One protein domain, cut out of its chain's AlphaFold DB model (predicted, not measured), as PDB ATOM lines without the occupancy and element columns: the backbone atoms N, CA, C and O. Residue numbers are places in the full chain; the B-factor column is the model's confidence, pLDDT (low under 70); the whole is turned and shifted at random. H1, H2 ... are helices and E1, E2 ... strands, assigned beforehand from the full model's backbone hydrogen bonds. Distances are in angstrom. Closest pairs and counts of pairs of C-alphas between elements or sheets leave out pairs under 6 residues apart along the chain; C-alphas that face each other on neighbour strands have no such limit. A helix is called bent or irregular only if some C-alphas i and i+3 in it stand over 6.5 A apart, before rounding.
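What this domain is: This is residues 3 to 177 of the 177 residues of the protein "Repair protein RecO protein" of Candidatus Azambacteria bacterium GW2011_GWB2_46_37 (UniProt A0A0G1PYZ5). Four helices, H2, H3, H4 and H7, form a bundle with H4 in its middle; at one end of the longest axis a small head of three short strands and long loops packs on H7, and H5 runs from this head to H4. Beyond the other end reaches a tail, residues 3 to 20, of which 4 to 10 stick out free. The 175 printed residues hold H1, H2, H3, H4, E1, E2, E3, H5, H6 and H7 in that order, mostly helix, with an antiparallel sheet ordered E2, E1, E3. The whole is compact, radius of gyration of the C-alphas 18.1 A, but elongated, spanning 61 by 39 by 25 A.

Where its parts are: H1, residues 21 to 24, begins at C-alpha 21 (141.640, 124.871, 137.590). H2, residues 27 to 43, is 24.2 A long; H3, residues 51 to 66, 22.4 A; H4, residues 69 to 86, 26.0 A. H4 is irregular: C-alphas 70 and 73 are 7.5 A apart. E1 is residues 108 to 111, E2 116 to 118, E3 130 to 132. H5, residues 134 to 145, is 16.6 A long; H6 is residues 148 to 152. H7, residues 158 to 176, 26.3 A, ends at C-alpha 176 (149.418, 104.999, 159.579).

How they stand to each other: The hub H4 touches H2, closest C-alphas Lys 29 and Ala 72, 5.3 A, at a shallow tilt of 13 degrees, the same way. H3 and H4 form a hairpin, closest C-alphas Leu 64 and Ala 72, 6.5 A. H7 touches H4, closest C-alphas Cys 77 and Glu 165, 6.4 A, at a steep tilt of 36 degrees, only just past shallow. H5, with residues 140 to 144 alone, touches H4, closest C-alphas Phe 78 and Phe 143, 5.6 A. H6 touches H3, closest C-alphas Thr 60 and Ala 148, 5.6 A. H1 touches H3, closest C-alphas Leu 23 and Asn 65, 4.7 A. H7 is on one face of the sheet, two layers, a helix over strands, at a height over the sheet of 10.0 A. N 110 and O 130, 2.7 A, join E1 and E3 within hydrogen-bond range; N 118 and O 109, 2.7 A, do so for E2 and E1. In H2, H3, H5 and H7 every O i to N i+4 pair is within range; H4 has 12 of 14, H6 0 of 1 but 2 of 2 O i to N i+3 pairs, and H1 is too short for an O i to N i+4 pair.

The domain as a whole: The C-alphas farthest apart, Thr 12 and Asn 121, are 60.7 A apart. The printed part has no cut. The links H4 to E1 and E2 to E3 are long. Mean pLDDT of the printed part is 94.0; residues 125 to 127 are under 70.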
ATOM      1  N   SER A   3     121.208 108.316 146.845       84.62
ATOM      2  CA  SER A   3     120.053 107.490 147.204       84.62
ATOM      3  C   SER A   3     120.533 106.209 147.881       84.62
ATOM      4  O   SER A   3     121.655 105.758 147.618       84.62
ATOM      5  N   ASP A   4     119.703 105.639 148.752       81.31
ATOM      6  CA  ASP A   4     120.017 104.384 149.431       81.31
ATOM      7  C   ASP A   4     119.969 103.222 148.430       81.31
ATOM      8  O   ASP A   4     118.917 102.857 147.905       81.31
ATOM      9  N   GLY A   5     121.139 102.659 148.126       77.19
ATOM     10  CA  GLY A   5     121.273 101.433 147.344       77.19
ATOM     11  C   GLY A   5     121.310 100.193 148.239       77.19
ATOM     12  O   GLY A   5     121.498 100.284 149.448       77.19
ATOM     13  N   ARG A   6     121.180  98.999 147.643       72.31
ATOM     14  CA  ARG A   6     121.115  97.723 148.392       72.31
ATOM     15  C   ARG A   6     122.373  97.404 149.215       72.31
ATOM     16  O   ARG A   6     122.277  96.680 150.196       72.31
ATOM     17  N   THR A   7     123.539  97.903 148.804       78.62
ATOM     18  CA  THR A   7     124.835  97.645 149.468       78.62
ATOM     19  C   THR A   7     125.706  98.889 149.625       78.62
ATOM     20  O   THR A   7     126.505  98.958 150.556       78.62
ATOM     21  N   ARG A   8     125.582  99.877 148.728       80.19
ATOM     22  CA  ARG A   8     126.296 101.162 148.777       80.19
ATOM     23  C   ARG A   8     125.385 102.294 148.288       80.19
ATOM     24  O   ARG A   8     124.517 102.028 147.453       80.19
ATOM     25  N   PRO A   9     125.592 103.539 148.750       84.94
ATOM     26  CA  PRO A   9     124.864 104.695 148.234       84.94
ATOM     27  C   PRO A   9     125.080 104.867 146.726       84.94
ATOM     28  O   PRO A   9     126.203 104.725 146.238       84.94
ATOM     29  N   VAL A  10     124.022 105.211 145.993       89.12
ATOM     30  CA  VAL A  10     124.084 105.474 144.547       89.12
ATOM     31  C   VAL A  10     124.113 106.979 144.307       89.12
ATOM     32  O   VAL A  10     123.238 107.701 144.793       89.12
ATOM     33  N   LEU A  11     125.106 107.457 143.550       88.75
ATOM     34  CA  LEU A  11     125.196 108.853 143.122       88.75
ATOM     35  C   LEU A  11     124.150 109.121 142.032       88.75
ATOM     36  O   LEU A  11     124.265 108.618 140.920       88.75
ATOM     37  N   THR A  12     123.147 109.939 142.342       91.56
ATOM     38  CA  THR A  12     122.055 110.283 141.414       91.56
ATOM     39  C   THR A  12     122.270 111.615 140.701       91.56
ATOM     40  O   THR A  12     121.555 111.943 139.761       91.56
ATOM     41  N   GLY A  13     123.265 112.394 141.128       91.62
ATOM     42  CA  GLY A  13     123.650 113.631 140.458       91.62
ATOM     43  C   GLY A  13     124.778 114.355 141.180       91.62
ATOM     44  O   GLY A  13     124.886 114.282 142.408       91.62
ATOM     45  N   ALA A  14     125.599 115.076 140.425       91.00
ATOM     46  CA  ALA A  14     126.691 115.895 140.932       91.00
ATOM     47  C   ALA A  14     126.783 117.187 140.116       91.00
ATOM     48  O   ALA A  14     126.627 117.165 138.898       91.00
ATOM     49  N   LEU A  15     127.047 118.298 140.797       93.38
ATOM     50  CA  LEU A  15     127.327 119.587 140.177       93.38
ATOM     51  C   LEU A  15     128.675 120.078 140.697       93.38
ATOM     52  O   LEU A  15     128.914 120.069 141.906       93.38
ATOM     53  N   ALA A  16     129.551 120.497 139.789       91.44
ATOM     54  CA  ALA A  16     130.824 121.091 140.164       91.44
ATOM     55  C   ALA A  16     130.604 122.530 140.656       91.44
ATOM     56  O   ALA A  16     130.118 123.374 139.909       91.44
ATOM     57  N   ILE A  17     130.960 122.795 141.917       92.62
ATOM     58  CA  ILE A  17     130.910 124.141 142.516       92.62
ATOM     59  C   ILE A  17     132.260 124.847 142.355       92.62
ATOM     60  O   ILE A  17     132.315 126.022 142.015       92.62
ATOM     61  N   GLU A  18     133.353 124.119 142.589       90.75
ATOM     62  CA  GLU A  18     134.727 124.602 142.463       90.75
ATOM     63  C   GLU A  18     135.540 123.568 141.682       90.75
ATOM     64  O   GLU A  18     135.511 122.379 142.001       90.75
ATOM     65  N   ASN A  19     136.257 124.030 140.658       92.31
ATOM     66  CA  ASN A  19     136.993 123.172 139.732       92.31
ATOM     67  C   ASN A  19     138.499 123.147 140.003       92.31
ATOM     68  O   ASN A  19     139.184 122.308 139.425       92.31
ATOM     69  N   PHE A  20     139.029 124.039 140.849       96.00
ATOM     70  CA  PHE A  20     140.457 124.120 141.180       96.00
ATOM     71  C   PHE A  20     141.356 124.100 139.927       96.00
ATOM     72  O   PHE A  20     142.307 123.323 139.832       96.00
ATOM     73  N   SER A  21     141.027 124.925 138.927       95.38
ATOM     74  CA  SER A  21     141.640 124.871 137.590       95.38
ATOM     75  C   SER A  21     143.167 124.971 137.617       95.38
ATOM     76  O   SER A  21     143.836 124.172 136.969       95.38
ATOM     77  N   SER A  22     143.722 125.890 138.413       96.44
ATOM     78  CA  SER A  22     145.172 126.080 138.529       96.44
ATOM     79  C   SER A  22     145.877 124.904 139.209       96.44
ATOM     80  O   SER A  22     147.010 124.585 138.855       96.44
ATOM     81  N   LEU A  23     145.228 124.256 140.179       96.19
ATOM     82  CA  LEU A  23     145.725 123.031 140.803       96.19
ATOM     83  C   LEU A  23     145.742 121.881 139.793       96.19
ATOM     84  O   LEU A  23     146.743 121.181 139.698       96.19
ATOM     85  N   ARG A  24     144.669 121.711 139.011       94.75
ATOM     86  CA  ARG A  24     144.542 120.620 138.026       94.75
ATOM     87  C   ARG A  24     145.486 120.764 136.837       94.75
ATOM     88  O   ARG A  24     145.880 119.758 136.260       94.75
ATOM     89  N   SER A  25     145.830 121.993 136.456       96.38
ATOM     90  CA  SER A  25     146.689 122.273 135.301       96.38
ATOM     91  C   SER A  25     148.181 122.352 135.639       96.38
ATOM     92  O   SER A  25     148.977 122.685 134.764       96.38
ATOM     93  N   ASN A  26     148.581 122.117 136.892       98.25
ATOM     94  CA  ASN A  26     149.976 122.185 137.320       98.25
ATOM     95  C   ASN A  26     150.384 120.907 138.066       98.25
ATOM     96  O   ASN A  26     149.751 120.521 139.046       98.25
ATOM     97  N   LEU A  27     151.472 120.279 137.614       97.94
ATOM     98  CA  LEU A  27     151.906 118.971 138.102       97.94
ATOM     99  C   LEU A  27     152.299 118.988 139.584       97.94
ATOM    100  O   LEU A  27     151.919 118.084 140.319       97.94
ATOM    101  N   GLU A  28     153.015 120.012 140.051       97.88
ATOM    102  CA  GLU A  28     153.475 120.088 141.440       97.88
ATOM    103  C   GLU A  28     152.314 120.279 142.419       97.88
ATOM    104  O   GLU A  28     152.272 119.646 143.476       97.88
ATOM    105  N   LYS A  29     151.343 121.127 142.064       98.38
ATOM    106  CA  LYS A  29     150.117 121.303 142.851       98.38
ATOM    107  C   LYS A  29     149.279 120.032 142.867       98.38
ATOM    108  O   LYS A  29     148.780 119.655 143.926       98.38
ATOM    109  N   LEU A  30     149.133 119.382 141.713       97.94
ATOM    110  CA  LEU A  30     148.385 118.138 141.592       97.94
ATOM    111  C   LEU A  30     149.033 117.019 142.420       97.94
ATOM    112  O   LEU A  30     148.329 116.325 143.146       97.94
ATOM    113  N   ALA A  31     150.362 116.901 142.384       97.75
ATOM    114  CA  ALA A  31     151.108 115.949 143.201       97.75
ATOM    115  C   ALA A  31     150.881 116.187 144.700       97.75
ATOM    116  O   ALA A  31     150.535 115.251 145.414       97.75
ATOM    117  N   ALA A  32     150.980 117.435 145.172       97.75
ATOM    118  CA  ALA A  32     150.696 117.753 146.571       97.75
ATOM    119  C   ALA A  32     149.247 117.422 146.960       97.75
ATOM    120  O   ALA A  32     149.014 116.893 148.043       97.75
ATOM    121  N   ALA A  33     148.275 117.691 146.083       97.81
ATOM    122  CA  ALA A  33     146.879 117.336 146.324       97.81
ATOM    123  C   ALA A  33     146.681 115.816 146.421       97.81
ATOM    124  O   ALA A  33     145.986 115.366 147.328       97.81
ATOM    125  N   PHE A  34     147.334 115.034 145.553       97.25
ATOM    126  CA  PHE A  34     147.313 113.575 145.650       97.25
ATOM    127  C   PHE A  34     147.935 113.081 146.952       97.25
ATOM    128  O   PHE A  34     147.329 112.273 147.643       97.25
ATOM    129  N   GLN A  35     149.082 113.624 147.360       96.19
ATOM    130  CA  GLN A  35     149.689 113.247 148.637       96.19
ATOM    131  C   GLN A  35     148.774 113.571 149.832       96.19
ATOM    132  O   GLN A  35     148.695 112.791 150.777       96.19
ATOM    133  N   MET A  36     148.051 114.698 149.801       96.88
ATOM    134  CA  MET A  36     147.052 115.016 150.831       96.88
ATOM    135  C   MET A  36     145.912 113.990 150.853       96.88
ATOM    136  O   MET A  36     145.486 113.585 151.932       96.88
ATOM    137  N   THR A  37     145.409 113.574 149.683       95.00
ATOM    138  CA  THR A  37     144.313 112.597 149.597       95.00
ATOM    139  C   THR A  37     144.735 111.188 149.990       95.00
ATOM    140  O   THR A  37     143.940 110.511 150.631       95.00
ATOM    141  N   GLU A  38     145.963 110.773 149.675       94.31
ATOM    142  CA  GLU A  38     146.506 109.476 150.104       94.31
ATOM    143  C   GLU A  38     146.556 109.398 151.633       94.31
ATOM    144  O   GLU A  38     145.934 108.524 152.227       94.31
ATOM    145  N   ILE A  39     147.148 110.398 152.303       94.00
ATOM    146  CA  ILE A  39     147.208 110.390 153.774       94.00
ATOM    147  C   ILE A  39     145.802 110.409 154.388       94.00
ATOM    148  O   ILE A  39     145.568 109.763 155.407       94.00
ATOM    149  N   LEU A  40     144.840 111.130 153.802       93.81
ATOM    150  CA  LEU A  40     143.448 111.092 154.271       93.81
ATOM    151  C   LEU A  40     142.831 109.696 154.143       93.81
ATOM    152  O   LEU A  40     142.113 109.274 155.048       93.81
ATOM    153  N   ASN A  41     143.092 109.008 153.032       91.56
ATOM    154  CA  ASN A  41     142.603 107.657 152.787       91.56
ATOM    155  C   ASN A  41     143.168 106.659 153.806       91.56
ATOM    156  O   ASN A  41     142.421 105.832 154.322       91.56
ATOM    157  N   ASP A  42     144.449 106.791 154.147       90.31
ATOM    158  CA  ASP A  42     145.125 105.870 155.066       90.31
ATOM    159  C   ASP A  42     144.789 106.157 156.536       90.31
ATOM    160  O   ASP A  42     144.735 105.255 157.370       90.31
ATOM    161  N   SER A  43     144.524 107.423 156.870       89.38
ATOM    162  CA  SER A  43     144.345 107.859 158.260       89.38
ATOM    163  C   SER A  43     142.893 107.892 158.752       89.38
ATOM    164  O   SER A  43     142.662 107.969 159.962       89.38
ATOM    165  N   ILE A  44     141.896 107.836 157.859       86.69
ATOM    166  CA  ILE A  44     140.475 107.963 158.224       86.69
ATOM    167  C   ILE A  44     139.710 106.685 157.889       86.69
ATOM    168  O   ILE A  44     139.387 106.395 156.740       86.69
ATOM    169  N   ALA A  45     139.322 105.952 158.932       80.44
ATOM    170  CA  ALA A  45     138.521 104.747 158.788       80.44
ATOM    171  C   ALA A  45     137.023 105.062 158.612       80.44
ATOM    172  O   ALA A  45     136.347 105.535 159.531       80.44
ATOM    173  N   GLY A  46     136.486 104.696 157.447       74.31
ATOM    174  CA  GLY A  46     135.050 104.653 157.181       74.31
ATOM    175  C   GLY A  46     134.354 106.022 157.088       74.31
ATOM    176  O   GLY A  46     134.974 107.079 157.206       74.31
ATOM    177  N   PRO A  47     133.031 106.028 156.846       71.19
ATOM    178  CA  PRO A  47     132.263 107.252 156.656       71.19
ATOM    179  C   PRO A  47     132.020 107.954 157.999       71.19
ATOM    180  O   PRO A  47     131.014 107.726 158.669       71.19
ATOM    181  N   ARG A  48     132.941 108.835 158.396       75.38
ATOM    182  CA  ARG A  48     132.787 109.703 159.569       75.38
ATOM    183  C   ARG A  48     132.687 111.159 159.134       75.38
ATOM    184  O   ARG A  48     133.532 111.667 158.404       75.38
ATOM    185  N   LYS A  49     131.658 111.859 159.620       82.31
ATOM    186  CA  LYS A  49     131.576 113.313 159.465       82.31
ATOM    187  C   LYS A  49     132.600 113.963 160.393       82.31
ATOM    188  O   LYS A  49     132.375 114.029 161.596       82.31
ATOM    189  N   ASP A  50     133.679 114.480 159.817       90.38
ATOM    190  CA  ASP A  50     134.647 115.317 160.521       90.38
ATOM    191  C   ASP A  50     134.770 116.673 159.817       90.38
ATOM    192  O   ASP A  50     135.438 116.825 158.794       90.38
ATOM    193  N   LEU A  51     134.081 117.676 160.367       93.06
ATOM    194  CA  LEU A  51     134.106 119.027 159.809       93.06
ATOM    195  C   LEU A  51     135.476 119.694 159.958       93.06
ATOM    196  O   LEU A  51     135.805 120.571 159.166       93.06
ATOM    197  N   SER A  52     136.270 119.300 160.955       93.75
ATOM    198  CA  SER A  52     137.577 119.905 161.199       93.75
ATOM    199  C   SER A  52     138.575 119.482 160.124       93.75
ATOM    200  O   SER A  52     139.181 120.340 159.479       93.75
ATOM    201  N   VAL A  53     138.631 118.181 159.831       94.94
ATOM    202  CA  VAL A  53     139.441 117.636 158.740       94.94
ATOM    203  C   VAL A  53     138.940 118.144 157.393       94.94
ATOM    204  O   VAL A  53     139.738 118.615 156.587       94.94
ATOM    205  N   TRP A  54     137.624 118.143 157.159       95.06
ATOM    206  CA  TRP A  54     137.057 118.679 155.918       95.06
ATOM    207  C   TRP A  54     137.453 120.141 155.674       95.06
ATOM    208  O   TRP A  54     137.890 120.496 154.577       95.06
ATOM    209  N   ASN A  55     137.343 120.992 156.698       96.56
ATOM    210  CA  ASN A  55     137.704 122.402 156.590       96.56
ATOM    211  C   ASN A  55     139.210 122.590 156.372       96.56
ATOM    212  O   ASN A  55     139.602 123.442 155.570       96.56
ATOM    213  N   LEU A  56     140.057 121.788 157.027       97.62
ATOM    214  CA  LEU A  56     141.500 121.787 156.783       97.62
ATOM    215  C   LEU A  56     141.808 121.429 155.323       97.62
ATOM    216  O   LEU A  56     142.531 122.171 154.655       97.62
ATOM    217  N   THR A  57     141.237 120.337 154.812       97.19
ATOM    218  CA  THR A  57     141.442 119.876 153.433       97.19
ATOM    219  C   THR A  57     140.986 120.930 152.433       97.19
ATOM    220  O   THR A  57     141.765 121.365 151.584       97.19
ATOM    221  N   LEU A  58     139.750 121.416 152.564       97.19
ATOM    222  CA  LEU A  58     139.183 122.378 151.626       97.19
ATOM    223  C   LEU A  58     139.928 123.719 151.642       97.19
ATOM    224  O   LEU A  58     140.201 124.277 150.578       97.19
ATOM    225  N   SER A  59     140.265 124.244 152.825       97.62
ATOM    226  CA  SER A  59     141.017 125.501 152.928       97.62
ATOM    227  C   SER A  59     142.417 125.358 152.338       97.62
ATOM    228  O   SER A  59     142.825 126.203 151.546       97.62
ATOM    229  N   THR A  60     143.118 124.259 152.619       98.19
ATOM    230  CA  THR A  60     144.457 124.016 152.070       98.19
ATOM    231  C   THR A  60     144.426 123.895 150.544       98.19
ATOM    232  O   THR A  60     145.243 124.528 149.877       98.19
ATOM    233  N   LEU A  61     143.467 123.159 149.969       97.94
ATOM    234  CA  LEU A  61     143.333 123.020 148.511       97.94
ATOM    235  C   LEU A  61     142.996 124.350 147.825       97.94
ATOM    236  O   LEU A  61     143.554 124.651 146.767       97.94
ATOM    237  N   LYS A  62     142.133 125.179 148.427       97.75
ATOM    238  CA  LYS A  62     141.825 126.528 147.917       97.75
ATOM    239  C   LYS A  62     143.065 127.417 147.905       97.75
ATOM    240  O   LYS A  62     143.361 128.050 146.894       97.75
ATOM    241  N   GLU A  63     143.810 127.423 149.003       97.94
ATOM    242  CA  GLU A  63     145.040 128.200 149.116       97.94
ATOM    243  C   GLU A  63     146.123 127.719 148.139       97.94
ATOM    244  O   GLU A  63     146.757 128.536 147.470       97.94
ATOM    245  N   LEU A  64     146.290 126.402 147.990       97.94
ATOM    246  CA  LEU A  64     147.218 125.797 147.033       97.94
ATOM    247  C   LEU A  64     146.850 126.138 145.583       97.94
ATOM    248  O   LEU A  64     147.725 126.459 144.775       97.94
ATOM    249  N   ASN A  65     145.558 126.114 145.250       97.69
ATOM    250  CA  ASN A  65     145.072 126.479 143.924       97.69
ATOM    251  C   ASN A  65     145.463 127.918 143.560       97.69
ATOM    252  O   ASN A  65     145.946 128.146 142.454       97.69
ATOM    253  N   SER A  66     145.370 128.864 144.495       96.50
ATOM    254  CA  SER A  66     145.760 130.265 144.268       96.50
ATOM    255  C   SER A  66     147.264 130.549 144.406       96.50
ATOM    256  O   SER A  66     147.725 131.606 143.978       96.50
ATOM    257  N   ALA A  67     148.048 129.651 145.005       96.44
ATOM    258  CA  ALA A  67     149.473 129.871 145.251       96.44
ATOM    259  C   ALA A  67     150.360 129.555 144.027       96.44
ATOM    260  O   ALA A  67     149.964 128.797 143.148       96.44
ATOM    261  N   PRO A  68     151.602 130.061 143.964       96.62
ATOM    262  CA  PRO A  68     152.607 129.556 143.028       96.62
ATOM    263  C   PRO A  68     152.915 128.067 143.252       96.62
ATOM    264  O   PRO A  68     152.963 127.614 144.397       96.62
ATOM    265  N   ALA A  69     153.196 127.327 142.174       96.44
ATOM    266  CA  ALA A  69     153.527 125.896 142.218       96.44
ATOM    267  C   ALA A  69     154.727 125.571 143.128       96.44
ATOM    268  O   ALA A  69     154.728 124.564 143.830       96.44
ATOM    269  N   SER A  70     155.701 126.483 143.219       95.31
ATOM    270  CA  SER A  70     156.867 126.358 144.106       95.31
ATOM    271  C   SER A  70     156.520 126.247 145.597       95.31
ATOM    272  O   SER A  70     157.355 125.821 146.390       95.31
ATOM    273  N   ASN A  71     155.292 126.594 145.998       96.12
ATOM    274  CA  ASN A  71     154.815 126.447 147.371       96.12
ATOM    275  C   ASN A  71     154.116 125.105 147.646       96.12
ATOM    276  O   ASN A  71     153.725 124.886 148.791       96.12
ATOM    277  N   ALA A  72     153.940 124.221 146.658       97.69
ATOM    278  CA  ALA A  72     153.125 123.010 146.801       97.69
ATOM    279  C   ALA A  72     153.538 122.143 148.005       97.69
ATOM    280  O   ALA A  72     152.716 121.844 148.871       97.69
ATOM    281  N   LYS A  73     154.838 121.866 148.143       97.81
ATOM    282  CA  LYS A  73     155.395 121.108 149.275       97.81
ATOM    283  C   LYS A  73     155.170 121.778 150.634       97.81
ATOM    284  O   LYS A  73     154.870 121.112 151.615       97.81
ATOM    285  N   LYS A  74     155.238 123.113 150.701       97.94
ATOM    286  CA  LYS A  74     154.939 123.868 151.933       97.94
ATOM    287  C   LYS A  74     153.484 123.672 152.369       97.94
ATOM    288  O   LYS A  74     153.230 123.512 153.561       97.94
ATOM    289  N   PHE A  75     152.544 123.684 151.421       98.44
ATOM    290  CA  PHE A  75     151.134 123.396 151.703       98.44
ATOM    291  C   PHE A  75     150.932 121.951 152.156       98.44
ATOM    292  O   PHE A  75     150.187 121.722 153.104       98.44
ATOM    293  N   PHE A  76     151.634 121.001 151.538       98.31
ATOM    294  CA  PHE A  76     151.609 119.602 151.957       98.31
ATOM    295  C   PHE A  76     152.111 119.412 153.398       98.31
ATOM    296  O   PHE A  76     151.376 118.875 154.226       98.31
ATOM    297  N   CYS A  77     153.279 119.957 153.760       98.50
ATOM    298  CA  CYS A  77     153.793 119.871 155.133       98.50
ATOM    299  C   CYS A  77     152.851 120.526 156.161       98.50
ATOM    300  O   CYS A  77     152.666 120.007 157.265       98.50
ATOM    301  N   PHE A  78     152.233 121.662 155.813       98.69
ATOM    302  CA  PHE A  78     151.229 122.309 156.665       98.69
ATOM    303  C   PHE A  78     150.002 121.422 156.883       98.69
ATOM    304  O   PHE A  78     149.538 121.287 158.020       98.69
ATOM    305  N   PHE A  79     149.493 120.828 155.803       98.50
ATOM    306  CA  PHE A  79     148.350 119.930 155.843       98.50
ATOM    307  C   PHE A  79     148.637 118.725 156.728       98.50
ATOM    308  O   PHE A  79     147.904 118.489 157.679       98.50
ATOM    309  N   GLN A  80     149.746 118.028 156.478       97.75
ATOM    310  CA  GLN A  80     150.159 116.844 157.225       97.75
ATOM    311  C   GLN A  80     150.299 117.147 158.723       97.75
ATOM    312  O   GLN A  80     149.749 116.435 159.559       97.75
ATOM    313  N   THR A  81     150.941 118.268 159.069       98.50
ATOM    314  CA  THR A  81     151.097 118.718 160.463       98.50
ATOM    315  C   THR A  81     149.749 118.932 161.160       98.50
ATOM    316  O   THR A  81     149.559 118.500 162.299       98.50
ATOM    317  N   ASN A  82     148.803 119.604 160.498       98.44
ATOM    318  CA  ASN A  82     147.494 119.884 161.086       98.44
ATOM    319  C   ASN A  82     146.566 118.666 161.064       98.44
ATOM    320  O   ASN A  82     145.799 118.487 162.004       98.44
ATOM    321  N   LEU A  83     146.665 117.800 160.056       97.38
ATOM    322  CA  LEU A  83     145.921 116.546 160.002       97.38
ATOM    323  C   LEU A  83     146.309 115.656 161.184       97.38
ATOM    324  O   LEU A  83     145.438 115.247 161.944       97.38
ATOM    325  N   LEU A  84     147.612 115.464 161.420       96.88
ATOM    326  CA  LEU A  84     148.117 114.748 162.596       96.88
ATOM    327  C   LEU A  84     147.557 115.329 163.900       96.88
ATOM    328  O   LEU A  84     147.138 114.580 164.777       96.88
ATOM    329  N   LYS A  85     147.483 116.660 164.023       97.00
ATOM    330  CA  LYS A  85     146.853 117.317 165.178       97.00
ATOM    331  C   LYS A  85     145.370 116.968 165.315       97.00
ATOM    332  O   LYS A  85     144.948 116.626 166.417       97.00
ATOM    333  N   HIS A  86     144.588 117.057 164.239       95.19
ATOM    334  CA  HIS A  86     143.153 116.743 164.272       95.19
ATOM    335  C   HIS A  86     142.877 115.275 164.606       95.19
ATOM    336  O   HIS A  86     141.902 114.982 165.289       95.19
ATOM    337  N   LEU A  87     143.776 114.377 164.205       93.88
ATOM    338  CA  LEU A  87     143.700 112.948 164.507       93.88
ATOM    339  C   LEU A  87     144.251 112.578 165.897       93.88
ATOM    340  O   LEU A  87     144.245 111.409 166.266       93.88
ATOM    341  N   GLY A  88     144.718 113.548 166.691       94.38
ATOM    342  CA  GLY A  88     145.237 113.307 168.045       94.38
ATOM    343  C   GLY A  88     146.710 112.889 168.110       94.38
ATOM    344  O   GLY A  88     147.224 112.622 169.192       94.38
ATOM    345  N   HIS A  89     147.419 112.912 166.983       95.75
ATOM    346  CA  HIS A  89     148.846 112.600 166.851       95.75
ATOM    347  C   HIS A  89     149.723 113.860 166.814       95.75
ATOM    348  O   HIS A  89     150.787 113.869 166.198       95.75
ATOM    349  N   GLN A  90     149.286 114.964 167.430       97.31
ATOM    350  CA  GLN A  90     150.058 116.207 167.427       97.31
ATOM    351  C   GLN A  90     151.463 115.970 168.015       97.31
ATOM    352  O   GLN A  90     151.561 115.560 169.175       97.31
ATOM    353  N   PRO A  91     152.554 116.292 167.292       97.44
ATOM    354  CA  PRO A  91     153.890 116.125 167.842       97.44
ATOM    355  C   PRO A  91     154.131 117.088 169.015       97.44
ATOM    356  O   PRO A  91     153.765 118.268 168.972       97.44
ATOM    357  N   GLU A  92     154.802 116.606 170.061       98.00
ATOM    358  CA  GLU A  92     155.273 117.443 171.165       98.00
ATOM    359  C   GLU A  92     156.517 118.222 170.716       98.00
ATOM    360  O   GLU A  92     157.622 117.689 170.582       98.00
ATOM    361  N   LEU A  93     156.315 119.517 170.472       98.44
ATOM    362  CA  LEU A  93     157.348 120.421 169.981       98.44
ATOM    363  C   LEU A  93     157.851 121.388 171.051       98.44
ATOM    364  O   LEU A  93     158.804 122.111 170.781       98.44
ATOM    365  N   TRP A  94     157.223 121.492 172.228       98.44
ATOM    366  CA  TRP A  94     157.538 122.524 173.229       98.44
ATOM    367  C   TRP A  94     158.401 122.003 174.366       98.44
ATOM    368  O   TRP A  94     159.283 122.726 174.841       98.44
ATOM    369  N   LYS A  95     158.164 120.767 174.800       98.38
ATOM    370  CA  LYS A  95     158.909 120.105 175.873       98.38
ATOM    371  C   LYS A  95     159.603 118.858 175.346       98.38
ATOM    372  O   LYS A  95     159.070 118.159 174.501       98.38
ATOM    373  N   CYS A  96     160.783 118.551 175.869       97.88
ATOM    374  CA  CYS A  96     161.460 117.300 175.557       97.88
ATOM    375  C   CYS A  96     160.570 116.115 175.949       97.88
ATOM    376  O   CYS A  96     160.127 116.034 177.095       97.88
ATOM    377  N   VAL A  97     160.347 115.172 175.036       96.81
ATOM    378  CA  VAL A  97     159.535 113.970 175.308       96.81
ATOM    379  C   VAL A  97     160.174 113.031 176.336       96.81
ATOM    380  O   VAL A  97     159.503 112.147 176.852       96.81
ATOM    381  N   VAL A  98     161.452 113.237 176.677       96.00
ATOM    382  CA  VAL A  98     162.179 112.448 177.685       96.00
ATOM    383  C   VAL A  98     162.212 113.154 179.042       96.00
ATOM    384  O   VAL A  98     161.673 112.641 180.013       96.00
ATOM    385  N   CYS A  99     162.822 114.340 179.134       96.88
ATOM    386  CA  CYS A  99     163.009 115.030 180.421       96.88
ATOM    387  C   CYS A  99     161.954 116.101 180.732       96.88
ATOM    388  O   CYS A  99     162.042 116.757 181.767       96.88
ATOM    389  N   ARG A 100     161.000 116.348 179.821       97.75
ATOM    390  CA  ARG A 100     159.924 117.357 179.930       97.75
ATOM    391  C   ARG A 100     160.381 118.816 180.088       97.75
ATOM    392  O   ARG A 100     159.536 119.709 180.181       97.75
ATOM    393  N   LYS A 101     161.688 119.100 180.046       98.19
ATOM    394  CA  LYS A 101     162.226 120.470 180.001       98.19
ATOM    395  C   LYS A 101     161.849 121.150 178.685       98.19
ATOM    396  O   LYS A 101     161.696 120.491 177.660       98.19
ATOM    397  N   LYS A 102     161.718 122.478 178.709       98.19
ATOM    398  CA  LYS A 102     161.433 123.283 177.513       98.19
ATOM    399  C   LYS A 102     162.524 123.080 176.455       98.19
ATOM    400  O   LYS A 102     163.707 123.146 176.778       98.19
ATOM    401  N   ILE A 103     162.115 122.877 175.206       98.12
ATOM    402  CA  ILE A 103     163.023 122.772 174.063       98.12
ATOM    403  C   ILE A 103     163.665 124.131 173.781       98.12
ATOM    404  O   ILE A 103     162.969 125.133 173.580       98.12
ATOM    405  N   LYS A 104     164.998 124.130 173.750       96.38
ATOM    406  CA  LYS A 104     165.862 125.261 173.405       96.38
ATOM    407  C   LYS A 104     166.375 125.119 171.965       96.38
ATOM    408  O   LYS A 104     166.338 124.009 171.439       96.38
ATOM    409  N   PRO A 105     166.816 126.204 171.309       94.50
ATOM    410  CA  PRO A 105     167.411 126.152 169.973       94.50
ATOM    411  C   PRO A 105     168.848 125.592 170.032       94.50
ATOM    412  O   PRO A 105     169.816 126.323 169.879       94.50
ATOM    413  N   GLU A 106     168.962 124.298 170.322       92.88
ATOM    414  CA  GLU A 106     170.203 123.519 170.469       92.88
ATOM    415  C   GLU A 106     170.159 122.309 169.504       92.88
ATOM    416  O   GLU A 106     169.233 122.212 168.688       92.88
ATOM    417  N   ASN A 107     171.109 121.366 169.598       94.06
ATOM    418  CA  ASN A 107     171.126 120.151 168.767       94.06
ATOM    419  C   ASN A 107     170.013 119.173 169.186       94.06
ATOM    420  O   ASN A 107     170.220 118.217 169.940       94.06
ATOM    421  N   ASN A 108     168.798 119.442 168.715       96.81
ATOM    422  CA  ASN A 108     167.617 118.644 169.005       96.81
ATOM    423  C   ASN A 108     167.448 117.488 168.018       96.81
ATOM    424  O   ASN A 108     167.946 117.490 166.893       96.81
ATOM    425  N   PHE A 109     166.665 116.506 168.450       97.19
ATOM    426  CA  PHE A 109     166.297 115.345 167.655       97.19
ATOM    427  C   PHE A 109     164.783 115.166 167.682       97.19
ATOM    428  O   PHE A 109     164.128 115.534 168.649       97.19
ATOM    429  N   PHE A 110     164.213 114.572 166.650       97.12
ATOM    430  CA  PHE A 110     162.823 114.162 166.588       97.12
ATOM    431  C   PHE A 110     162.742 112.638 166.675       97.12
ATOM    432  O   PHE A 110     163.512 111.924 166.032       97.12
ATOM    433  N   SER A 111     161.813 112.130 167.480       95.88
ATOM    434  CA  SER A 111     161.560 110.699 167.609       95.88
ATOM    435  C   SER A 111     160.106 110.409 167.258       95.88
ATOM    436  O   SER A 111     159.227 110.759 168.050       95.88
ATOM    437  N   PRO A 112     159.849 109.734 166.121       94.94
ATOM    438  CA  PRO A 112     158.496 109.338 165.762       94.94
ATOM    439  C   PRO A 112     157.831 108.474 166.834       94.94
ATOM    440  O   PRO A 112     156.725 108.773 167.268       94.94
ATOM    441  N   SER A 113     158.561 107.486 167.356       93.12
ATOM    442  CA  SER A 113     158.048 106.555 168.364       93.12
ATOM    443  C   SER A 113     157.776 107.172 169.732       93.12
ATOM    444  O   SER A 113     156.968 106.644 170.488       93.12
ATOM    445  N   LYS A 114     158.446 108.279 170.078       93.12
ATOM    446  CA  LYS A 114     158.166 109.030 171.312       93.12
ATOM    447  C   LYS A 114     157.241 110.228 171.087       93.12
ATOM    448  O   LYS A 114     156.985 110.966 172.033       93.12
ATOM    449  N   GLY A 115     156.767 110.446 169.860       94.50
ATOM    450  CA  GLY A 115     155.779 111.478 169.559       94.50
ATOM    451  C   GLY A 115     156.303 112.916 169.556       94.50
ATOM    452  O   GLY A 115     155.499 113.836 169.687       94.50
ATOM    453  N   GLY A 116     157.615 113.169 169.454       96.50
ATOM    454  CA  GLY A 116     158.099 114.552 169.497       96.50
ATOM    455  C   GLY A 116     159.602 114.759 169.644       96.50
ATOM    456  O   GLY A 116     160.420 113.884 169.351       96.50
ATOM    457  N   VAL A 117     159.961 115.969 170.083       97.69
ATOM    458  CA  VAL A 117     161.347 116.451 170.143       97.69
ATOM    459  C   VAL A 117     162.064 115.959 171.405       97.69
ATOM    460  O   VAL A 117     161.537 116.017 172.515       97.69
ATOM    461  N   ILE A 118     163.309 115.525 171.242       97.12
ATOM    462  CA  ILE A 118     164.273 115.160 172.279       97.12
ATOM    463  C   ILE A 118     165.367 116.232 172.299       97.12
ATOM    464  O   ILE A 118     165.974 116.524 171.269       97.12
ATOM    465  N   CYS A 119     165.629 116.819 173.469       96.62
ATOM    466  CA  CYS A 119     166.711 117.794 173.621       96.62
ATOM    467  C   CYS A 119     168.095 117.132 173.573       96.62
ATOM    468  O   CYS A 119     168.232 115.947 173.884       96.62
ATOM    469  N   GLU A 120     169.134 117.925 173.317       94.75
ATOM    470  CA  GLU A 120     170.528 117.470 173.209       94.75
ATOM    471  C   GLU A 120     171.006 116.622 174.404       94.75
ATOM    472  O   GLU A 120     171.656 115.589 174.224       94.75
ATOM    473  N   ASN A 121     170.601 117.017 175.615       94.62
ATOM    474  CA  ASN A 121     170.994 116.388 176.883       94.62
ATOM    475  C   ASN A 121     170.312 115.040 177.182       94.62
ATOM    476  O   ASN A 121     170.619 114.411 178.191       94.62
ATOM    477  N   CYS A 122     169.328 114.618 176.383       94.25
ATOM    478  CA  CYS A 122     168.600 113.373 176.620       94.25
ATOM    479  C   CYS A 122     169.122 112.235 175.734       94.25
ATOM    480  O   CYS A 122     169.562 112.487 174.609       94.25
ATOM    481  N   PRO A 123     169.045 110.976 176.205       88.00
ATOM    482  CA  PRO A 123     169.470 109.828 175.420       88.00
ATOM    483  C   PRO A 123     168.629 109.707 174.145       88.00
ATOM    484  O   PRO A 123     167.393 109.662 174.183       88.00
ATOM    485  N   LYS A 124     169.328 109.639 173.011       86.31
ATOM    486  CA  LYS A 124     168.746 109.371 171.701       86.31
ATOM    487  C   LYS A 124     168.519 107.865 171.621       86.31
ATOM    488  O   LYS A 124     169.459 107.083 171.719       86.31
ATOM    489  N   THR A 125     167.266 107.435 171.544       66.06
ATOM    490  CA  THR A 125     166.932 106.005 171.510       66.06
ATOM    491  C   THR A 125     167.185 105.431 170.115       66.06
ATOM    492  O   THR A 125     166.281 105.427 169.282       66.06
ATOM    493  N   GLY A 126     168.412 104.948 169.885       62.44
ATOM    494  CA  GLY A 126     168.828 104.164 168.712       62.44
ATOM    495  C   GLY A 126     168.717 104.877 167.356       62.44
ATOM    496  O   GLY A 126     168.433 106.069 167.277       62.44
ATOM    497  N   ASN A 127     168.884 104.118 166.266       62.12
ATOM    498  CA  ASN A 127     168.896 104.590 164.866       62.12
ATOM    499  C   ASN A 127     167.571 105.209 164.357       62.12
ATOM    500  O   ASN A 127     167.419 105.434 163.160       62.12
ATOM    501  N   LYS A 128     166.584 105.453 165.228       81.69
ATOM    502  CA  LYS A 128     165.247 105.947 164.852       81.69
ATOM    503  C   LYS A 128     165.017 107.426 165.193       81.69
ATOM    504  O   LYS A 128     163.914 107.926 164.988       81.69
ATOM    505  N   THR A 129     166.017 108.123 165.733       91.94
ATOM    506  CA  THR A 129     165.951 109.575 165.957       91.94
ATOM    507  C   THR A 129     166.520 110.342 164.773       91.94
ATOM    508  O   THR A 129     167.576 109.983 164.260       91.94
ATOM    509  N   ILE A 130     165.856 111.426 164.385       95.00
ATOM    510  CA  ILE A 130     166.223 112.265 163.239       95.00
ATOM    511  C   ILE A 130     166.694 113.619 163.785       95.00
ATOM    512  O   ILE A 130     165.996 114.167 164.635       95.00
ATOM    513  N   PRO A 131     167.842 114.177 163.369       95.75
ATOM    514  CA  PRO A 131     168.192 115.555 163.713       95.75
ATOM    515  C   PRO A 131     167.089 116.526 163.273       95.75
ATOM    516  O   PRO A 131     166.500 116.341 162.211       95.75
ATOM    517  N   ILE A 132     166.793 117.534 164.095       97.56
ATOM    518  CA  ILE A 132     165.811 118.571 163.763       97.56
ATOM    519  C   ILE A 132     166.331 119.951 164.170       97.56
ATOM    520  O   ILE A 132     166.689 120.185 165.328       97.56
ATOM    521  N   SER A 133     166.343 120.874 163.216       98.00
ATOM    522  CA  SER A 133     166.773 122.254 163.402       98.00
ATOM    523  C   SER A 133     165.799 123.058 164.270       98.00
ATOM    524  O   SER A 133     164.600 122.767 164.383       98.00
ATOM    525  N   ALA A 134     166.308 124.127 164.885       97.75
ATOM    526  CA  ALA A 134     165.471 125.072 165.620       97.75
ATOM    527  C   ALA A 134     164.439 125.747 164.695       97.75
ATOM    528  O   ALA A 134     163.303 126.010 165.107       97.75
ATOM    529  N   GLU A 135     164.823 125.988 163.441       98.00
ATOM    530  CA  GLU A 135     163.997 126.524 162.367       98.00
ATOM    531  C   GLU A 135     162.830 125.588 162.042       98.00
ATOM    532  O   GLU A 135     161.682 126.034 162.085       98.00
ATOM    533  N   ALA A 136     163.078 124.293 161.815       98.31
ATOM    534  CA  ALA A 136     162.024 123.312 161.560       98.31
ATOM    535  C   ALA A 136     161.032 123.230 162.730       98.31
ATOM    536  O   ALA A 136     159.818 123.299 162.520       98.31
ATOM    537  N   ILE A 137     161.519 123.203 163.979       98.56
ATOM    538  CA  ILE A 137     160.658 123.240 165.175       98.56
ATOM    539  C   ILE A 137     159.790 124.506 165.183       98.56
ATOM    540  O   ILE A 137     158.593 124.450 165.475       98.56
ATOM    541  N   LYS A 138     160.374 125.669 164.874       98.38
ATOM    542  CA  LYS A 138     159.649 126.946 164.817       98.38
ATOM    543  C   LYS A 138     158.585 126.945 163.717       98.38
ATOM    544  O   LYS A 138     157.480 127.440 163.956       98.38
ATOM    545  N   ILE A 139     158.886 126.391 162.544       98.56
ATOM    546  CA  ILE A 139     157.942 126.295 161.426       98.56
ATOM    547  C   ILE A 139     156.784 125.362 161.788       98.56
ATOM    548  O   ILE A 139     155.633 125.775 161.662       98.56
ATOM    549  N   LEU A 140     157.052 124.174 162.339       98.62
ATOM    550  CA  LEU A 140     156.007 123.241 162.779       98.62
ATOM    551  C   LEU A 140     155.099 123.858 163.852       98.62
ATOM    552  O   LEU A 140     153.874 123.799 163.747       98.62
ATOM    553  N   ARG A 141     155.675 124.543 164.852       98.56
ATOM    554  CA  ARG A 141     154.890 125.298 165.848       98.56
ATOM    555  C   ARG A 141     154.032 126.385 165.191       98.56
ATOM    556  O   ARG A 141     152.913 126.626 165.632       98.56
ATOM    557  N   THR A 142     154.541 127.034 164.142       98.56
ATOM    558  CA  THR A 142     153.791 128.038 163.372       98.56
ATOM    559  C   THR A 142     152.639 127.397 162.600       98.56
ATOM    560  O   THR A 142     151.536 127.933 162.628       98.56
ATOM    561  N   PHE A 143     152.856 126.239 161.970       98.56
ATOM    562  CA  PHE A 143     151.810 125.489 161.273       98.56
ATOM    563  C   PHE A 143     150.670 125.078 162.208       98.56
ATOM    564  O   PHE A 143     149.516 125.245 161.837       98.56
ATOM    565  N   LEU A 144     150.973 124.628 163.431       98.25
ATOM    566  CA  LEU A 144     149.957 124.235 164.421       98.25
ATOM    567  C   LEU A 144     149.133 125.408 164.979       98.25
ATOM    568  O   LEU A 144     148.073 125.184 165.577       98.25
ATOM    569  N   ALA A 145     149.638 126.637 164.836       97.81
ATOM    570  CA  ALA A 145     149.076 127.853 165.424       97.81
ATOM    571  C   ALA A 145     148.414 128.794 164.403       97.81
ATOM    572  O   ALA A 145     147.867 129.825 164.798       97.81
ATOM    573  N   LYS A 146     148.515 128.508 163.100       97.94
ATOM    574  CA  LYS A 146     148.049 129.385 162.018       97.94
ATOM    575  C   LYS A 146     147.152 128.629 161.046       97.94
ATOM    576  O   LYS A 146     147.215 127.414 160.938       97.94
ATOM    577  N   GLU A 147     146.345 129.380 160.309       96.50
ATOM    578  CA  GLU A 147     145.500 128.863 159.229       96.50
ATOM    579  C   GLU A 147     146.245 128.857 157.886       96.50
ATOM    580  O   GLU A 147     147.232 129.579 157.708       96.50
ATOM    581  N   ALA A 148     145.738 128.096 156.909       95.94
ATOM    582  CA  ALA A 148     146.370 127.920 155.598       95.94
ATOM    583  C   ALA A 148     146.653 129.251 154.869       95.94
ATOM    584  O   ALA A 148     147.698 129.403 154.236       95.94
ATOM    585  N   ALA A 149     145.788 130.261 155.027       96.44
ATOM    586  CA  ALA A 149     145.964 131.584 154.422       96.44
ATOM    587  C   ALA A 149     147.263 132.294 154.859       96.44
ATOM    588  O   ALA A 149     147.834 133.090 154.105       96.44
ATOM    589  N   PHE A 150     147.787 131.986 156.053       96.44
ATOM    590  CA  PHE A 150     149.059 132.534 156.532       96.44
ATOM    591  C   PHE A 150     150.246 132.102 155.654       96.44
ATOM    592  O   PHE A 150     151.224 132.844 155.511       96.44
ATOM    593  N   LEU A 151     150.151 130.941 154.996       96.12
ATOM    594  CA  LEU A 151     151.217 130.400 154.152       96.12
ATOM    595  C   LEU A 151     151.504 131.251 152.912       96.12
ATOM    596  O   LEU A 151     152.600 131.151 152.357       96.12
ATOM    597  N   ARG A 152     150.580 132.132 152.501       94.00
ATOM    598  CA  ARG A 152     150.830 133.123 151.440       94.00
ATOM    599  C   ARG A 152     151.992 134.055 151.787       94.00
ATOM    600  O   ARG A 152     152.749 134.453 150.908       94.00
ATOM    601  N   LYS A 153     152.129 134.400 153.072       94.69
ATOM    602  CA  LYS A 153     153.138 135.344 153.580       94.69
ATOM    603  C   LYS A 153     154.396 134.639 154.087       94.69
ATOM    604  O   LYS A 153     155.463 135.247 154.124       94.69
ATOM    605  N   LEU A 154     154.283 133.369 154.474       95.94
ATOM    606  CA  LEU A 154     155.405 132.589 154.983       95.94
ATOM    607  C   LEU A 154     156.335 132.151 153.845       95.94
ATOM    608  O   LEU A 154     155.939 131.391 152.956       95.94
ATOM    609  N   ARG A 155     157.589 132.595 153.904       96.12
ATOM    610  CA  ARG A 155     158.661 132.168 153.000       96.12
ATOM    611  C   ARG A 155     159.515 131.128 153.704       96.12
ATOM    612  O   ARG A 155     159.983 131.397 154.805       96.12
ATOM    613  N   LEU A 156     159.697 129.983 153.054       96.88
ATOM    614  CA  LEU A 156     160.568 128.909 153.516       96.88
ATOM    615  C   LEU A 156     161.643 128.653 152.467       96.88
ATOM    616  O   LEU A 156     161.381 128.753 151.264       96.88
ATOM    617  N   LYS A 157     162.846 128.325 152.922       97.69
ATOM    618  CA  LYS A 157     163.936 127.855 152.067       97.69
ATOM    619  C   LYS A 157     163.664 126.414 151.642       97.69
ATOM    620  O   LYS A 157     162.991 125.662 152.342       97.69
ATOM    621  N   LYS A 158     164.254 126.003 150.520       96.69
ATOM    622  CA  LYS A 158     164.164 124.619 150.032       96.69
ATOM    623  C   LYS A 158     164.627 123.605 151.090       96.69
ATOM    624  O   LYS A 158     163.917 122.644 151.342       96.69
ATOM    625  N   THR A 159     165.741 123.887 151.766       97.62
ATOM    626  CA  THR A 159     166.300 123.027 152.822       97.62
ATOM    627  C   THR A 159     165.370 122.878 154.027       97.62
ATOM    628  O   THR A 159     165.267 121.797 154.592       97.62
ATOM    629  N   GLU A 160     164.657 123.944 154.403       98.00
ATOM    630  CA  GLU A 160     163.668 123.902 155.489       98.00
ATOM    631  C   GLU A 160     162.478 123.015 155.097       98.00
ATOM    632  O   GLU A 160     161.985 122.247 155.912       98.00
ATOM    633  N   ILE A 161     162.027 123.087 153.841       98.12
ATOM    634  CA  ILE A 161     160.940 122.236 153.335       98.12
ATOM    635  C   ILE A 161     161.370 120.765 153.306       98.12
ATOM    636  O   ILE A 161     160.614 119.919 153.770       98.12
ATOM    637  N   GLU A 162     162.570 120.466 152.808       97.94
ATOM    638  CA  GLU A 162     163.096 119.097 152.725       97.94
ATOM    639  C   GLU A 162     163.255 118.454 154.111       97.94
ATOM    640  O   GLU A 162     162.906 117.288 154.300       97.94
ATOM    641  N   GLU A 163     163.716 119.220 155.102       98.44
ATOM    642  CA  GLU A 163     163.791 118.763 156.491       98.44
ATOM    643  C   GLU A 163     162.396 118.454 157.062       98.44
ATOM    644  O   GLU A 163     162.193 117.404 157.679       98.44
ATOM    645  N   LEU A 164     161.410 119.327 156.816       98.38
ATOM    646  CA  LEU A 164     160.024 119.105 157.240       98.38
ATOM    647  C   LEU A 164     159.412 117.868 156.574       98.38
ATOM    648  O   LEU A 164     158.778 117.076 157.267       98.38
ATOM    649  N   GLU A 165     159.615 117.680 155.265       97.81
ATOM    650  CA  GLU A 165     159.149 116.493 154.534       97.81
ATOM    651  C   GLU A 165     159.735 115.215 155.148       97.81
ATOM    652  O   GLU A 165     158.998 114.271 155.422       97.81
ATOM    653  N   LEU A 166     161.043 115.187 155.433       97.06
ATOM    654  CA  LEU A 166     161.691 114.031 156.056       97.06
ATOM    655  C   LEU A 166     161.062 113.687 157.413       97.06
ATOM    656  O   LEU A 166     160.736 112.525 157.670       97.06
ATOM    657  N   ILE A 167     160.894 114.686 158.283       97.62
ATOM    658  CA  ILE A 167     160.353 114.497 159.634       97.62
ATOM    659  C   ILE A 167     158.899 114.037 159.570       97.62
ATOM    660  O   ILE A 167     158.535 113.054 160.217       97.62
ATOM    661  N   LEU A 168     158.069 114.731 158.791       97.56
ATOM    662  CA  LEU A 168     156.635 114.476 158.744       97.56
ATOM    663  C   LEU A 168     156.306 113.165 158.031       97.56
ATOM    664  O   LEU A 168     155.436 112.442 158.512       97.56
ATOM    665  N   ASN A 169     157.032 112.795 156.971       95.50
ATOM    666  CA  ASN A 169     156.847 111.500 156.309       95.50
ATOM    667  C   ASN A 169     157.207 110.347 157.248       95.50
ATOM    668  O   ASN A 169     156.434 109.405 157.385       95.50
ATOM    669  N   ARG A 170     158.330 110.442 157.974       94.88
ATOM    670  CA  ARG A 170     158.707 109.429 158.977       94.88
ATOM    671  C   ARG A 170     157.705 109.337 160.121       94.88
ATOM    672  O   ARG A 170     157.482 108.253 160.652       94.88
ATOM    673  N   PHE A 171     157.131 110.467 160.520       95.88
ATOM    674  CA  PHE A 171     156.156 110.508 161.599       95.88
ATOM    675  C   PHE A 171     154.789 109.963 161.185       95.88
ATOM    676  O   PHE A 171     154.181 109.225 161.952       95.88
ATOM    677  N   THR A 172     154.352 110.281 159.969       94.19
ATOM    678  CA  THR A 172     153.099 109.800 159.371       94.19
ATOM    679  C   THR A 172     153.163 108.298 159.131       94.19
ATOM    680  O   THR A 172     152.286 107.589 159.610       94.19
ATOM    681  N   ALA A 173     154.248 107.806 158.520       93.19
ATOM    682  CA  ALA A 173     154.464 106.373 158.323       93.19
ATOM    683  C   ALA A 173     154.422 105.608 159.654       93.19
ATOM    684  O   ALA A 173     153.767 104.591 159.754       93.19
ATOM    685  N   TYR A 174     155.021 106.135 160.730       93.25
ATOM    686  CA  TYR A 174     154.956 105.471 162.040       93.25
ATOM    687  C   TYR A 174     153.529 105.322 162.614       93.25
ATOM    688  O   TYR A 174     153.314 104.467 163.468       93.25
ATOM    689  N   HIS A 175     152.583 106.178 162.214       90.38
ATOM    690  CA  HIS A 175     151.220 106.182 162.758       90.38
ATOM    691  C   HIS A 175     150.193 105.488 161.864       90.38
ATOM    692  O   HIS A 175     149.187 105.015 162.391       90.38
ATOM    693  N   PHE A 176     150.414 105.463 160.548       88.19
ATOM    694  CA  PHE A 176     149.418 104.999 159.579       88.19
ATOM    695  C   PHE A 176     149.901 103.843 158.684       88.19
ATOM    696  O   PHE A 176     149.081 103.297 157.955       88.19
ATOM    697  N   GLU A 177     151.176 103.441 158.765       78.88
ATOM    698  CA  GLU A 177     151.743 102.253 158.095       78.88
ATOM    699  C   GLU A 177     152.256 101.230 159.124       78.88
ATOM    700  O   GLU A 177     151.986 100.022 158.934       78.88
TER     701      GLU A 177